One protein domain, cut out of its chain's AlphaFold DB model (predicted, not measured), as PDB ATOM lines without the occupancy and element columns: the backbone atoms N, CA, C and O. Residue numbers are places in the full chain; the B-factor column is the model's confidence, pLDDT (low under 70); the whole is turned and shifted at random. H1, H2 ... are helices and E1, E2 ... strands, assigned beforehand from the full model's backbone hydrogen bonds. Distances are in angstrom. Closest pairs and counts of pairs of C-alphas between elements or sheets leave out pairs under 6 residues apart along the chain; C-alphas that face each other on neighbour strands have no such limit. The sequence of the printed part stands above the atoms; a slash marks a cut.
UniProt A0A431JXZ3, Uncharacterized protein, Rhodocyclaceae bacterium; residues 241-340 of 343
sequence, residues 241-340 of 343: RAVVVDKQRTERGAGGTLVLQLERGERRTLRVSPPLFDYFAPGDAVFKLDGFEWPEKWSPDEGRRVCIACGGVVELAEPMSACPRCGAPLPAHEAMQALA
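AT A GLANCE: This is residues 241 to 340 of the 343 residues of an uncharacterized protein of Rhodocyclaceae bacterium (UniProt A0A431JXZ3). A strongly twisted sheet of four strands, E3 E2 E1 E4, makes a wall along one side, and the short helix H1 packs on it, between this wall and a small two-strand hairpin, E5 and E6. Two long stretches with no named element fill much of the rest, and the second leads to the short helix H2, which only grazes the sheet near E4. The printed part has 100 residues, with two named helices and six named strands in the order E1 E2 E3 H1 E4 E5 E6 H2; both sheets are antiparallel. The class is mixed, helices and strands, with 45 residues in named elements, under half. The whole is compact, with a radius of gyration of the C-alphas of 13.2 A, and rounded, spanning 34 by 33 by 24 A.

IN THESE COORDINATES: E1, residues 241 to 249, begins with C-alpha 241 at (-41.416, 1.811, 12.309), bends by 62 degrees at residue 245 and is 22.4 A long. E2 is residues 256 to 262, 18.9 A, and E3 residues 267 to 272, 15.9 A. H1 is residues 274 to 279, with C-alpha 274 at (-40.576, 19.300, -0.756). E4 is residues 285 to 288, E5 residues 304 to 306 and E6 residues 313 to 315. H2, residues 333 to 339, is 10.1 A long and ends with C-alpha 339 at (-33.818, -5.691, 7.971).

HOW THE PARTS SIT: E1, E2 and E3 form a meander, each strand the antiparallel neighbour of the one before. In the hairpin of E1 and E2, N 248 and O 257 are 2.9 A apart; in that of E2 and E3, N 258 and O 270 are 2.8 A apart. E4 is the edge strand beside E1, with N 286 and O 242 at 2.8 A. Residues 286 to 287 of E4 also pair with residues 296 to 297, antiparallel. H1 is on this sheet at a height of 8.2 A, only just over E2, where 3 of its C-alphas fall; its closest C-alphas to E2 are those of Phe 277 and Gly 256, 6.0 A. The closest C-alphas of H1 and E6 are those of Leu 276 and Val 313, 6.3 A. In the hairpin of E5 and E6, N 314 and O 305 are 2.7 A apart. H2 and E4 are near each other, with 6 pairs of C-alphas within 10 A; H1 and H2 are apart. In H1 and H2 every O i to N i+4 pair is within hydrogen-bond range.

THE WHOLE: The farthest C-alphas, those of Gly 265 and Glu 318, are 38.3 A apart, while those of Arg 241 and Ala 340 are 7.7 A apart. The printed part has no cut. The links E4 to E5 and E6 to H2 are long, with 15 and 17 residues. Mean pLDDT of the printed part is 85.5; residue 253 and residues 317 to 320 are under 70.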
ATOM      1  N   ARG A 241     -40.214   1.800  13.138       91.06
ATOM      2  CA  ARG A 241     -41.416   1.811  12.309       91.06
ATOM      3  C   ARG A 241     -42.387   2.848  12.850       91.06
ATOM      4  O   ARG A 241     -42.438   3.086  14.059       91.06
ATOM      5  N   ALA A 242     -43.093   3.501  11.943       92.81
ATOM      6  CA  ALA A 242     -44.083   4.502  12.283       92.81
ATOM      7  C   ALA A 242     -45.163   4.585  11.206       92.81
ATOM      8  O   ALA A 242     -44.966   4.130  10.081       92.81
ATOM      9  N   VAL A 243     -46.277   5.218  11.546       94.88
ATOM     10  CA  VAL A 243     -47.308   5.629  10.593       94.88
ATOM     11  C   VAL A 243     -47.279   7.148  10.483       94.88
ATOM     12  O   VAL A 243     -47.135   7.847  11.489       94.88
ATOM     13  N   VAL A 244     -47.379   7.675   9.267       95.12
ATOM     14  CA  VAL A 244     -47.538   9.117   9.048       95.12
ATOM     15  C   VAL A 244     -48.947   9.502   9.492       95.12
ATOM     16  O   VAL A 244     -49.917   9.039   8.912       95.12
ATOM     17  N   VAL A 245     -49.084  10.334  10.521       95.25
ATOM     18  CA  VAL A 245     -50.404  10.736  11.048       95.25
ATOM     19  C   VAL A 245     -50.824  12.096  10.515       95.25
ATOM     20  O   VAL A 245     -51.997  12.315  10.240       95.25
ATOM     21  N   ASP A 246     -49.868  13.009  10.360       94.19
ATOM     22  CA  ASP A 246     -50.136  14.374   9.917       94.19
ATOM     23  C   ASP A 246     -48.939  14.953   9.148       94.19
ATOM     24  O   ASP A 246     -47.810  14.448   9.217       94.19
ATOM     25  N   LYS A 247     -49.189  16.017   8.385       93.38
ATOM     26  CA  LYS A 247     -48.215  16.711   7.548       93.38
ATOM     27  C   LYS A 247     -48.436  18.216   7.619       93.38
ATOM     28  O   LYS A 247     -49.444  18.733   7.156       93.38
ATOM     29  N   GLN A 248     -47.424  18.938   8.082       91.75
ATOM     30  CA  GLN A 248     -47.460  20.395   8.182       91.75
ATOM     31  C   GLN A 248     -46.545  21.009   7.129       91.75
ATOM     32  O   GLN A 248     -45.335  20.766   7.123       91.75
ATOM     33  N   ARG A 249     -47.111  21.796   6.212       86.69
ATOM     34  CA  ARG A 249     -46.331  22.469   5.169       86.69
ATOM     35  C   ARG A 249     -45.679  23.724   5.735       86.69
ATOM     36  O   ARG A 249     -46.308  24.479   6.467       86.69
ATOM     37  N   THR A 250     -44.427  23.969   5.371       81.25
ATOM     38  CA  THR A 250     -43.759  25.221   5.731       81.25
ATOM     39  C   THR A 250     -44.192  26.311   4.747       81.25
ATOM     40  O   THR A 250     -44.051  26.125   3.538       81.25
ATOM     41  N   GLU A 251     -44.659  27.459   5.243       72.19
ATOM     42  CA  GLU A 251     -45.248  28.555   4.441       72.19
ATOM     43  C   GLU A 251     -44.353  29.077   3.299       72.19
ATOM     44  O   GLU A 251     -44.841  29.617   2.314       72.19
ATOM     45  N   ARG A 252     -43.032  28.876   3.380       70.00
ATOM     46  CA  ARG A 252     -42.054  29.369   2.391       70.00
ATOM     47  C   ARG A 252     -41.677  28.367   1.292       70.00
ATOM     48  O   ARG A 252     -40.634  28.525   0.667       70.00
ATOM     49  N   GLY A 253     -42.441  27.288   1.095       63.34
ATOM     50  CA  GLY A 253     -42.158  26.287   0.049       63.34
ATOM     51  C   GLY A 253     -40.859  25.484   0.254       63.34
ATOM     52  O   GLY A 253     -40.444  24.732  -0.620       63.34
ATOM     53  N   ALA A 254     -40.221  25.601   1.424       70.94
ATOM     54  CA  ALA A 254     -38.956  24.940   1.759       70.94
ATOM     55  C   ALA A 254     -39.113  23.463   2.191       70.94
ATOM     56  O   ALA A 254     -38.168  22.865   2.707       70.94
ATOM     57  N   GLY A 255     -40.300  22.878   1.999       80.19
ATOM     58  CA  GLY A 255     -40.653  21.515   2.394       80.19
ATOM     59  C   GLY A 255     -41.740  21.500   3.462       80.19
ATOM     60  O   GLY A 255     -42.654  22.328   3.442       80.19
ATOM     61  N   GLY A 256     -41.634  20.568   4.402       89.44
ATOM     62  CA  GLY A 256     -42.586  20.461   5.501       89.44
ATOM     63  C   GLY A 256     -42.101  19.558   6.623       89.44
ATOM     64  O   GLY A 256     -40.973  19.062   6.615       89.44
ATOM     65  N   THR A 257     -42.971  19.358   7.601       91.88
ATOM     66  CA  THR A 257     -42.760  18.465   8.736       91.88
ATOM     67  C   THR A 257     -43.764  17.324   8.651       91.88
ATOM     68  O   THR A 257     -44.963  17.562   8.538       91.88
ATOM     69  N   LEU A 258     -43.274  16.087   8.701       91.88
ATOM     70  CA  LEU A 258     -44.100  14.896   8.879       91.88
ATOM     71  C   LEU A 258     -44.255  14.632  10.375       91.88
ATOM     72  O   LEU A 258     -43.261  14.650  11.106       91.88
ATOM     73  N   VAL A 259     -45.477  14.363  10.821       93.31
ATOM     74  CA  VAL A 259     -45.771  13.879  12.170       93.31
ATOM     75  C   VAL A 259     -45.945  12.369  12.083       93.31
ATOM     76  O   VAL A 259     -46.881  11.867  11.465       93.31
ATOM     77  N   LEU A 260     -45.007  11.647  12.680       93.25
ATOM     78  CA  LEU A 260     -44.932  10.195  12.675       93.25
ATOM     79  C   LEU A 260     -45.376   9.669  14.039       93.25
ATOM     80  O   LEU A 260     -44.921  10.173  15.063       93.25
ATOM     81  N   GLN A 261     -46.216   8.644  14.066       93.62
ATOM     82  CA  GLN A 261     -46.548   7.910  15.284       93.62
ATOM     83  C   GLN A 261     -45.823   6.572  15.264       93.62
ATOM     84  O   GLN A 261     -46.064   5.741  14.391       93.62
ATOM     85  N   LEU A 262     -44.896   6.388  16.201       90.00
ATOM     86  CA  LEU A 262     -44.183   5.130  16.378       90.00
ATOM     87  C   LEU A 262     -45.136   4.075  16.948       90.00
ATOM     88  O   LEU A 262     -46.102   4.404  17.631       90.00
ATOM     89  N   GLU A 263     -44.805   2.799  16.748       79.62
ATOM     90  CA  GLU A 263     -45.580   1.661  17.277       79.62
ATOM     91  C   GLU A 263     -45.783   1.720  18.804       79.62
ATOM     92  O   GLU A 263     -46.781   1.238  19.325       79.62
ATOM     93  N   ARG A 264     -44.882   2.391  19.535       75.31
ATOM     94  CA  ARG A 264     -44.980   2.609  20.991       75.31
ATOM     95  C   ARG A 264     -45.894   3.776  21.397       75.31
ATOM     96  O   ARG A 264     -45.886   4.175  22.556       75.31
ATOM     97  N   GLY A 265     -46.616   4.378  20.453       80.06
ATOM     98  CA  GLY A 265     -47.479   5.545  20.675       80.06
ATOM     99  C   GLY A 265     -46.747   6.892  20.742       80.06
ATOM    100  O   GLY A 265     -47.396   7.935  20.769       80.06
ATOM    101  N   GLU A 266     -45.411   6.900  20.723       87.94
ATOM    102  CA  GLU A 266     -44.598   8.121  20.714       87.94
ATOM    103  C   GLU A 266     -44.763   8.880  19.388       87.94
ATOM    104  O   GLU A 266     -44.647   8.300  18.305       87.94
ATOM    105  N   ARG A 267     -45.005  10.194  19.460       89.75
ATOM    106  CA  ARG A 267     -45.038  11.067  18.281       89.75
ATOM    107  C   ARG A 267     -43.661  11.652  18.011       89.75
ATOM    108  O   ARG A 267     -43.020  12.195  18.905       89.75
ATOM    109  N   ARG A 268     -43.232  11.608  16.752       87.56
ATOM    110  CA  ARG A 268     -41.938  12.116  16.299       87.56
ATOM    111  C   ARG A 268     -42.119  12.989  15.072       87.56
ATOM    112  O   ARG A 268     -42.856  12.638  14.159       87.56
ATOM    113  N   THR A 269     -41.431  14.120  15.032       90.12
ATOM    114  CA  THR A 269     -41.486  15.035  13.892       90.12
ATOM    115  C   THR A 269     -40.250  14.877  13.017       90.12
ATOM    116  O   THR A 269     -39.124  14.793  13.510       90.12
ATOM    117  N   LEU A 270     -40.452  14.824  11.701       88.31
ATOM    118  CA  LEU A 270     -39.377  14.726  10.719       88.31
ATOM    119  C   LEU A 270     -39.494  15.868   9.714       88.31
ATOM    120  O   LEU A 270     -40.466  15.954   8.967       88.31
ATOM    121  N   ARG A 271     -38.484  16.739   9.671       88.00
ATOM    122  CA  ARG A 271     -38.387  17.775   8.639       88.00
ATOM    123  C   ARG A 271     -37.917  17.149   7.334       88.00
ATOM    124  O   ARG A 271     -36.895  16.469   7.305       88.00
ATOM    125  N   VAL A 272     -38.645  17.412   6.258       87.62
ATOM    126  CA  VAL A 272     -38.421  16.797   4.951       87.62
ATOM    127  C   VAL A 272     -38.393  17.843   3.840       87.62
ATOM    128  O   VAL A 272     -39.028  18.896   3.924       87.62
ATOM    129  N   SER A 273     -37.634  17.545   2.785       86.69
ATOM    130  CA  SER A 273     -37.609  18.360   1.564       86.69
ATOM    131  C   SER A 273     -38.962  18.317   0.832       86.69
ATOM    132  O   SER A 273     -39.697  17.353   1.035       86.69
ATOM    133  N   PRO A 274     -39.295  19.290  -0.040       88.31
ATOM    134  CA  PRO A 274     -40.576  19.300  -0.756       88.31
ATOM    135  C   PRO A 274     -40.903  17.991  -1.498       88.31
ATOM    136  O   PRO A 274     -41.971  17.450  -1.241       88.31
ATOM    137  N   PRO A 275     -39.988  17.387  -2.290       88.06
ATOM    138  CA  PRO A 275     -40.290  16.126  -2.978       88.06
ATOM    139  C   PRO A 275     -40.612  14.984  -2.012       88.06
ATOM    140  O   PRO A 275     -41.479  14.158  -2.267       88.06
ATOM    141  N   LEU A 276     -39.910  14.950  -0.878       88.94
ATOM    142  CA  LEU A 276     -40.104  13.928   0.140       88.94
ATOM    143  C   LEU A 276     -41.385  14.182   0.949       88.94
ATOM    144  O   LEU A 276     -42.053  13.236   1.349       88.94
ATOM    145  N   PHE A 277     -41.751  15.451   1.156       91.12
ATOM    146  CA  PHE A 277     -43.047  15.824   1.709       91.12
ATOM    147  C   PHE A 277     -44.164  15.322   0.804       91.12
ATOM    148  O   PHE A 277     -45.081  14.695   1.305       91.12
ATOM    149  N   ASP A 278     -44.086  15.549  -0.506       91.12
ATOM    150  CA  ASP A 278     -45.133  15.145  -1.451       91.12
ATOM    151  C   ASP A 278     -45.213  13.618  -1.632       91.12
ATOM    152  O   ASP A 278     -46.288  13.093  -1.906       91.12
ATOM    153  N   TYR A 279     -44.108  12.899  -1.412       92.31
ATOM    154  CA  TYR A 279     -44.058  11.436  -1.486       92.31
ATOM    155  C   TYR A 279     -44.867  10.730  -0.388       92.31
ATOM    156  O   TYR A 279     -45.547   9.750  -0.674       92.31
ATOM    157  N   PHE A 280     -44.808  11.198   0.863       93.75
ATOM    158  CA  PHE A 280     -45.521  10.561   1.978       93.75
ATOM    159  C   PHE A 280     -46.949  11.097   2.130       93.75
ATOM    160  O   PHE A 280     -47.156  12.308   2.100       93.75
ATOM    161  N   ALA A 281     -47.923  10.229   2.375       93.31
ATOM    162  CA  ALA A 281     -49.304  10.579   2.701       93.31
ATOM    163  C   ALA A 281     -49.647  10.193   4.154       93.31
ATOM    164  O   ALA A 281     -49.061   9.250   4.689       93.31
ATOM    165  N   PRO A 282     -50.577  10.900   4.826       94.56
ATOM    166  CA  PRO A 282     -51.138  10.422   6.088       94.56
ATOM    167  C   PRO A 282     -51.752   9.024   5.908       94.56
ATOM    168  O   PRO A 282     -52.456   8.781   4.933       94.56
ATOM    169  N   GLY A 283     -51.467   8.113   6.835       92.62
ATOM    170  CA  GLY A 283     -51.803   6.690   6.762       92.62
ATOM    171  C   GLY A 283     -50.662   5.798   6.263       92.62
ATOM    172  O   GLY A 283     -50.692   4.594   6.517       92.62
ATOM    173  N   ASP A 284     -49.624   6.358   5.629       94.38
ATOM    174  CA  ASP A 284     -48.501   5.558   5.136       94.38
ATOM    175  C   ASP A 284     -47.722   4.928   6.296       94.38
ATOM    176  O   ASP A 284     -47.191   5.621   7.172       94.38
ATOM    177  N   ALA A 285     -47.590   3.602   6.263       93.62
ATOM    178  CA  ALA A 285     -46.632   2.887   7.094       93.62
ATOM    179  C   ALA A 285     -45.220   3.129   6.549       93.62
ATOM    180  O   ALA A 285     -44.958   2.931   5.362       93.62
ATOM    181  N   VAL A 286     -44.295   3.535   7.412       94.19
ATOM    182  CA  VAL A 286     -42.914   3.871   7.056       94.19
ATOM    183  C   VAL A 286     -41.929   3.207   8.007       94.19
ATOM    184  O   VAL A 286     -42.223   2.953   9.177       94.19
ATOM    185  N   PHE A 287     -40.722   2.944   7.518       92.94
ATOM    186  CA  PHE A 287     -39.648   2.391   8.329       92.94
ATOM    187  C   PHE A 287     -38.319   3.089   8.055       92.94
ATOM    188  O   PHE A 287     -38.026   3.530   6.944       92.94
ATOM    189  N   LYS A 288     -37.487   3.163   9.092       90.62
ATOM    190  CA  LYS A 288     -36.111   3.650   9.024       90.62
ATOM    191  C   LYS A 288     -35.161   2.528   9.422       90.62
ATOM    192  O   LYS A 288     -35.335   1.899  10.467       90.62
ATOM    193  N   LEU A 289     -34.134   2.310   8.606       88.69
ATOM    194  CA  LEU A 289     -33.055   1.369   8.901       88.69
ATOM    195  C   LEU A 289     -31.960   2.031   9.748       88.69
ATOM    196  O   LEU A 289     -31.647   3.208   9.582       88.69
ATOM    197  N   ASP A 290     -31.339   1.254  10.636       82.88
ATOM    198  CA  ASP A 290     -30.192   1.710  11.431       82.88
ATOM    199  C   ASP A 290     -29.017   2.091  10.516       82.88
ATOM    200  O   ASP A 290     -28.614   1.316   9.642       82.88
ATOM    201  N   GLY A 291     -28.451   3.279  10.747       76.12
ATOM    202  CA  GLY A 291     -27.315   3.811  10.000       76.12
ATOM    203  C   GLY A 291     -27.711   4.641   8.780       76.12
ATOM    204  O   GLY A 291     -26.826   5.173   8.111       76.12
ATOM    205  N   PHE A 292     -29.009   4.778   8.510       82.31
ATOM    206  CA  PHE A 292     -29.568   5.614   7.448       82.31
ATOM    207  C   PHE A 292     -30.434   6.709   8.057       82.31
ATOM    208  O   PHE A 292     -31.075   6.481   9.074       82.31
ATOM    209  N   GLU A 293     -30.456   7.905   7.470       78.62
ATOM    210  CA  GLU A 293     -31.215   9.030   8.035       78.62
ATOM    211  C   GLU A 293     -32.666   9.080   7.557       78.62
ATOM    212  O   GLU A 293     -33.542   9.491   8.319       78.62
ATOM    213  N   TRP A 294     -32.922   8.630   6.329       87.69
ATOM    214  CA  TRP A 294     -34.197   8.830   5.650       87.69
ATOM    215  C   TRP A 294     -35.069   7.570   5.696       87.69
ATOM    216  O   TRP A 294     -34.560   6.484   5.402       87.69
ATOM    217  N   PRO A 295     -36.360   7.695   6.062       91.44
ATOM    218  CA  PRO A 295     -37.289   6.575   6.043       91.44
ATOM    219  C   PRO A 295     -37.759   6.250   4.620       91.44
ATOM    220  O   PRO A 295     -37.696   7.091   3.723       91.44
ATOM    221  N   GLU A 296     -38.275   5.039   4.448       93.12
ATOM    222  CA  GLU A 296     -38.942   4.553   3.237       93.12
ATOM    223  C   GLU A 296     -40.346   4.035   3.594       93.12
ATOM    224  O   GLU A 296     -40.589   3.642   4.741       93.12
ATOM    225  N   LYS A 297     -41.278   4.039   2.633       94.12
ATOM    226  CA  LYS A 297     -42.602   3.428   2.817       94.12
ATOM    227  C   LYS A 297     -42.477   1.920   2.981       94.12
ATOM    228  O   LYS A 297     -41.673   1.275   2.319       94.12
ATOM    229  N   TRP A 298     -43.315   1.332   3.826       92.69
ATOM    230  CA  TRP A 298     -43.440  -0.117   3.920       92.69
ATOM    231  C   TRP A 298     -43.877  -0.705   2.577       92.69
ATOM    232  O   TRP A 298     -43.243  -1.642   2.099       92.69
ATOM    233  N   SER A 299     -44.872  -0.086   1.942       90.25
ATOM    234  CA  SER A 299     -45.334  -0.391   0.587       90.25
ATOM    235  C   SER A 299     -45.028   0.811  -0.315       90.25
ATOM    236  O   SER A 299     -45.654   1.854  -0.137       90.25
ATOM    237  N   PRO A 300     -44.025   0.726  -1.205       82.94
ATOM    238  CA  PRO A 300     -43.614   1.850  -2.034       82.94
ATOM    239  C   PRO A 300     -44.650   2.116  -3.127       82.94
ATOM    240  O   PRO A 300     -45.314   1.192  -3.596       82.94
ATOM    241  N   ASP A 301     -44.757   3.376  -3.544       84.75
ATOM    242  CA  ASP A 301     -45.599   3.754  -4.679       84.75
ATOM    243  C   ASP A 301     -45.056   3.109  -5.964       84.75
ATOM    244  O   ASP A 301     -43.838   3.017  -6.162       84.75
ATOM    245  N   GLU A 302     -45.946   2.710  -6.873       80.44
ATOM    246  CA  GLU A 302     -45.530   2.196  -8.178       80.44
ATOM    247  C   GLU A 302     -44.622   3.210  -8.889       80.44
ATOM    248  O   GLU A 302     -44.953   4.386  -9.047       80.44
ATOM    249  N   GLY A 303     -43.426   2.762  -9.271       82.25
ATOM    250  CA  GLY A 303     -42.474   3.590 -10.002       82.25
ATOM    251  C   GLY A 303     -41.793   4.697  -9.189       82.25
ATOM    252  O   GLY A 303     -41.064   5.481  -9.787       82.25
ATOM    253  N   ARG A 304     -41.958   4.798  -7.858       88.19
ATOM    254  CA  ARG A 304     -41.254   5.812  -7.043       88.19
ATOM    255  C   ARG A 304     -40.682   5.235  -5.758       88.19
ATOM    256  O   ARG A 304     -41.327   4.458  -5.067       88.19
ATOM    257  N   ARG A 305     -39.468   5.657  -5.403       89.12
ATOM    258  CA  ARG A 305     -38.806   5.269  -4.148       89.12
ATOM    259  C   ARG A 305     -37.958   6.381  -3.555       89.12
ATOM    260  O   ARG A 305     -37.479   7.258  -4.267       89.12
ATOM    261  N   VAL A 306     -37.671   6.290  -2.265       90.19
ATOM    262  CA  VAL A 306     -36.733   7.160  -1.558       90.19
ATOM    263  C   VAL A 306     -35.349   6.519  -1.513       90.19
ATOM    264  O   VAL A 306     -35.135   5.362  -1.153       90.19
ATOM    265  N   CYS A 307     -34.331   7.305  -1.842       85.88
ATOM    266  CA  CYS A 307     -32.961   6.933  -1.548       85.88
ATOM    267  C   CYS A 307     -32.700   7.099  -0.046       85.88
ATOM    268  O   CYS A 307     -32.431   8.206   0.419       85.88
ATOM    269  N   ILE A 308     -32.683   5.991   0.698       85.31
ATOM    270  CA  ILE A 308     -32.407   5.958   2.148       85.31
ATOM    271  C   ILE A 308     -31.081   6.638   2.558       85.31
ATOM    272  O   ILE A 308     -30.906   7.032   3.710       85.31
ATOM    273  N   ALA A 309     -30.141   6.810   1.620       78.88
ATOM    274  CA  ALA A 309     -28.859   7.467   1.864       78.88
ATOM    275  C   ALA A 309     -28.914   9.004   1.771       78.88
ATOM    276  O   ALA A 309     -28.182   9.665   2.499       78.88
ATOM    277  N   CYS A 310     -29.730   9.586   0.880       77.81
ATOM    278  CA  CYS A 310     -29.746  11.043   0.651       77.81
ATOM    279  C   CYS A 310     -31.127  11.710   0.733       77.81
ATOM    280  O   CYS A 310     -31.208  12.932   0.615       77.81
ATOM    281  N   GLY A 311     -32.203  10.935   0.891       82.44
ATOM    282  CA  GLY A 311     -33.576  11.437   0.983       82.44
ATOM    283  C   GLY A 311     -34.147  11.932  -0.346       82.44
ATOM    284  O   GLY A 311     -35.161  12.624  -0.362       82.44
ATOM    285  N   GLY A 312     -33.484  11.638  -1.468       83.25
ATOM    286  CA  GLY A 312     -34.005  11.940  -2.799       83.25
ATOM    287  C   GLY A 312     -35.087  10.947  -3.206       83.25
ATOM    288  O   GLY A 312     -34.857   9.745  -3.107       83.25
ATOM    289  N   VAL A 313     -36.223  11.448  -3.686       88.75
ATOM    290  CA  VAL A 313     -37.245  10.634  -4.359       88.75
ATOM    291  C   VAL A 313     -36.763  10.354  -5.784       88.75
ATOM    292  O   VAL A 313     -36.293  11.265  -6.466       88.75
ATOM    293  N   VAL A 314     -36.803   9.091  -6.192       86.44
ATOM    294  CA  VAL A 314     -36.320   8.577  -7.474       86.44
ATOM    295  C   VAL A 314     -37.490   7.924  -8.196       86.44
ATOM    296  O   VAL A 314     -38.188   7.099  -7.607       86.44
ATOM    297  N   GLU A 315     -37.673   8.280  -9.463       85.75
ATOM    298  CA  GLU A 315     -38.621   7.633 -10.368       85.75
ATOM    299  C   GLU A 315     -37.945   6.429 -11.036       85.75
ATOM    300  O   GLU A 315     -36.874   6.542 -11.631       85.75
ATOM    301  N   LEU A 316     -38.547   5.255 -10.889       77.25
ATOM    302  CA  LEU A 316     -38.064   3.969 -11.377       77.25
ATOM    303  C   LEU A 316     -38.666   3.708 -12.760       77.25
ATOM    304  O   LEU A 316     -39.565   2.888 -12.904       77.25
ATOM    305  N   ALA A 317     -38.191   4.438 -13.769       63.44
ATOM    306  CA  ALA A 317     -38.580   4.200 -15.162       63.44
ATOM    307  C   ALA A 317     -37.900   2.944 -15.758       63.44
ATOM    308  O   ALA A 317     -38.413   2.345 -16.696       63.44
ATOM    309  N   GLU A 318     -36.764   2.525 -15.189       64.69
ATOM    310  CA  GLU A 318     -35.950   1.367 -15.591       64.69
ATOM    311  C   GLU A 318     -35.324   0.707 -14.341       64.69
ATOM    312  O   GLU A 318     -35.288   1.341 -13.278       64.69
ATOM    313  N   PRO A 319     -34.814  -0.545 -14.404       64.00
ATOM    314  CA  PRO A 319     -34.060  -1.131 -13.297       64.00
ATOM    315  C   PRO A 319     -32.800  -0.298 -13.026       64.00
ATOM    316  O   PRO A 319     -31.778  -0.435 -13.686       64.00
ATOM    317  N   MET A 320     -32.879   0.595 -12.041       67.25
ATOM    318  CA  MET A 320     -31.760   1.437 -11.635       67.25
ATOM    319  C   MET A 320     -30.960   0.751 -10.530       67.25
ATOM    320  O   MET A 320     -31.491   0.413  -9.472       67.25
ATOM    321  N   SER A 321     -29.652   0.606 -10.734       71.31
ATOM    322  CA  SER A 321     -28.746   0.073  -9.712       71.31
ATOM    323  C   SER A 321     -28.308   1.125  -8.683       71.31
ATOM    324  O   SER A 321     -27.875   0.762  -7.589       71.31
ATOM    325  N   ALA A 322     -28.436   2.424  -8.992       78.19
ATOM    326  CA  ALA A 322     -27.967   3.520  -8.145       78.19
ATOM    327  C   ALA A 322     -28.841   4.783  -8.228       78.19
ATOM    328  O   ALA A 322     -29.499   5.059  -9.225       78.19
ATOM    329  N   CYS A 323     -28.819   5.576  -7.157       79.50
ATOM    330  CA  CYS A 323     -29.535   6.838  -7.054       79.50
ATOM    331  C   CYS A 323     -28.872   7.905  -7.943       79.50
ATOM    332  O   CYS A 323     -27.684   8.184  -7.753       79.50
ATOM    333  N   PRO A 324     -29.617   8.598  -8.823       76.50
ATOM    334  CA  PRO A 324     -29.047   9.609  -9.719       76.50
ATOM    335  C   PRO A 324     -28.535  10.850  -8.970       76.50
ATOM    336  O   PRO A 324     -27.686  11.584  -9.470       76.50
ATOM    337  N   ARG A 325     -29.025  11.088  -7.746       77.81
ATOM    338  CA  ARG A 325     -28.678  12.272  -6.948       77.81
ATOM    339  C   ARG A 325     -27.359  12.133  -6.191       77.81
ATOM    340  O   ARG A 325     -26.629  13.112  -6.065       77.81
ATOM    341  N   CYS A 326     -27.071  10.954  -5.638       74.88
ATOM    342  CA  CYS A 326     -25.891  10.736  -4.790       74.88
ATOM    343  C   CYS A 326     -25.004   9.560  -5.225       74.88
ATOM    344  O   CYS A 326     -23.972   9.327  -4.599       74.88
ATOM    345  N   GLY A 327     -25.401   8.801  -6.250       71.50
ATOM    346  CA  GLY A 327     -24.689   7.612  -6.725       71.50
ATOM    347  C   GLY A 327     -24.719   6.422  -5.761       71.50
ATOM    348  O   GLY A 327     -24.050   5.425  -6.013       71.50
ATOM    349  N   ALA A 328     -25.454   6.504  -4.645       76.69
ATOM    350  CA  ALA A 328     -25.580   5.379  -3.722       76.69
ATOM    351  C   ALA A 328     -26.378   4.245  -4.383       76.69
ATOM    352  O   ALA A 328     -27.392   4.541  -5.020       76.69
ATOM    353  N   PRO A 329     -25.981   2.974  -4.208       81.62
ATOM    354  CA  PRO A 329     -26.759   1.853  -4.708       81.62
ATOM    355  C   PRO A 329     -28.205   1.884  -4.203       81.62
ATOM    356  O   PRO A 329     -28.465   2.309  -3.074       81.62
ATOM    357  N   LEU A 330     -29.143   1.452  -5.046       85.88
ATOM    358  CA  LEU A 330     -30.557   1.330  -4.701       85.88
ATOM    359  C   LEU A 330     -30.833  -0.118  -4.272       85.88
ATOM    360  O   LEU A 330     -31.010  -0.981  -5.131       85.88
ATOM    361  N   PRO A 331     -30.867  -0.419  -2.960       86.25
ATOM    362  CA  PRO A 331     -31.118  -1.778  -2.492       86.25
ATOM    363  C   PRO A 331     -32.522  -2.250  -2.886       86.25
ATOM    364  O   PRO A 331     -33.451  -1.444  -3.007       86.25
ATOM    365  N   ALA A 332     -32.684  -3.559  -3.060       89.00
ATOM    366  CA  ALA A 332     -33.979  -4.203  -3.229       89.00
ATOM    367  C   ALA A 332     -34.885  -3.910  -2.024       89.00
ATOM    368  O   ALA A 332     -34.437  -3.958  -0.873       89.00
ATOM    369  N   HIS A 333     -36.161  -3.620  -2.290       89.56
ATOM    370  CA  HIS A 333     -37.120  -3.236  -1.250       89.56
ATOM    371  C   HIS A 333     -37.340  -4.344  -0.217       89.56
ATOM    372  O   HIS A 333     -37.289  -4.098   0.985       89.56
ATOM    373  N   GLU A 334     -37.446  -5.584  -0.686       89.88
ATOM    374  CA  GLU A 334     -37.582  -6.780   0.152       89.88
ATOM    375  C   GLU A 334     -36.412  -6.938   1.138       89.88
ATOM    376  O   GLU A 334     -36.608  -7.245   2.313       89.88
ATOM    377  N   ALA A 335     -35.179  -6.654   0.695       89.69
ATOM    378  CA  ALA A 335     -34.004  -6.702   1.564       89.69
ATOM    379  C   ALA A 335     -34.060  -5.631   2.665       89.69
ATOM    380  O   ALA A 335     -33.596  -5.864   3.783       89.69
ATOM    381  N   MET A 336     -34.623  -4.458   2.354       90.25
ATOM    382  CA  MET A 336     -34.830  -3.392   3.332       90.25
ATOM    383  C   MET A 336     -35.901  -3.784   4.354       90.25
ATOM    384  O   MET A 336     -35.648  -3.683   5.553       90.25
ATOM    385  N   GLN A 337     -37.050  -4.303   3.909       91.06
ATOM    386  CA  GLN A 337     -38.118  -4.781   4.796       91.06
ATOM    387  C   GLN A 337     -37.639  -5.904   5.727       91.06
ATOM    388  O   GLN A 337     -37.938  -5.883   6.921       91.06
ATOM    389  N   ALA A 338     -36.837  -6.844   5.216       89.50
ATOM    390  CA  ALA A 338     -36.276  -7.942   6.003       89.50
ATOM    391  C   ALA A 338     -35.332  -7.474   7.128       89.50
ATOM    392  O   ALA A 338     -35.165  -8.174   8.128       89.50
ATOM    393  N   LEU A 339     -34.701  -6.303   6.971       87.94
ATOM    394  CA  LEU A 339     -33.818  -5.691   7.971       87.94
ATOM    395  C   LEU A 339     -34.516  -4.631   8.836       87.94
ATOM    396  O   LEU A 339     -33.917  -4.150   9.803       87.94
ATOM    397  N   ALA A 340     -35.750  -4.254   8.503       86.94
ATOM    398  CA  ALA A 340     -36.540  -3.328   9.296       86.94
ATOM    399  C   ALA A 340     -36.909  -3.970  10.650       86.94
ATOM    400  O   ALA A 340     -37.168  -5.175  10.705       86.94
TER     401      ALA A 340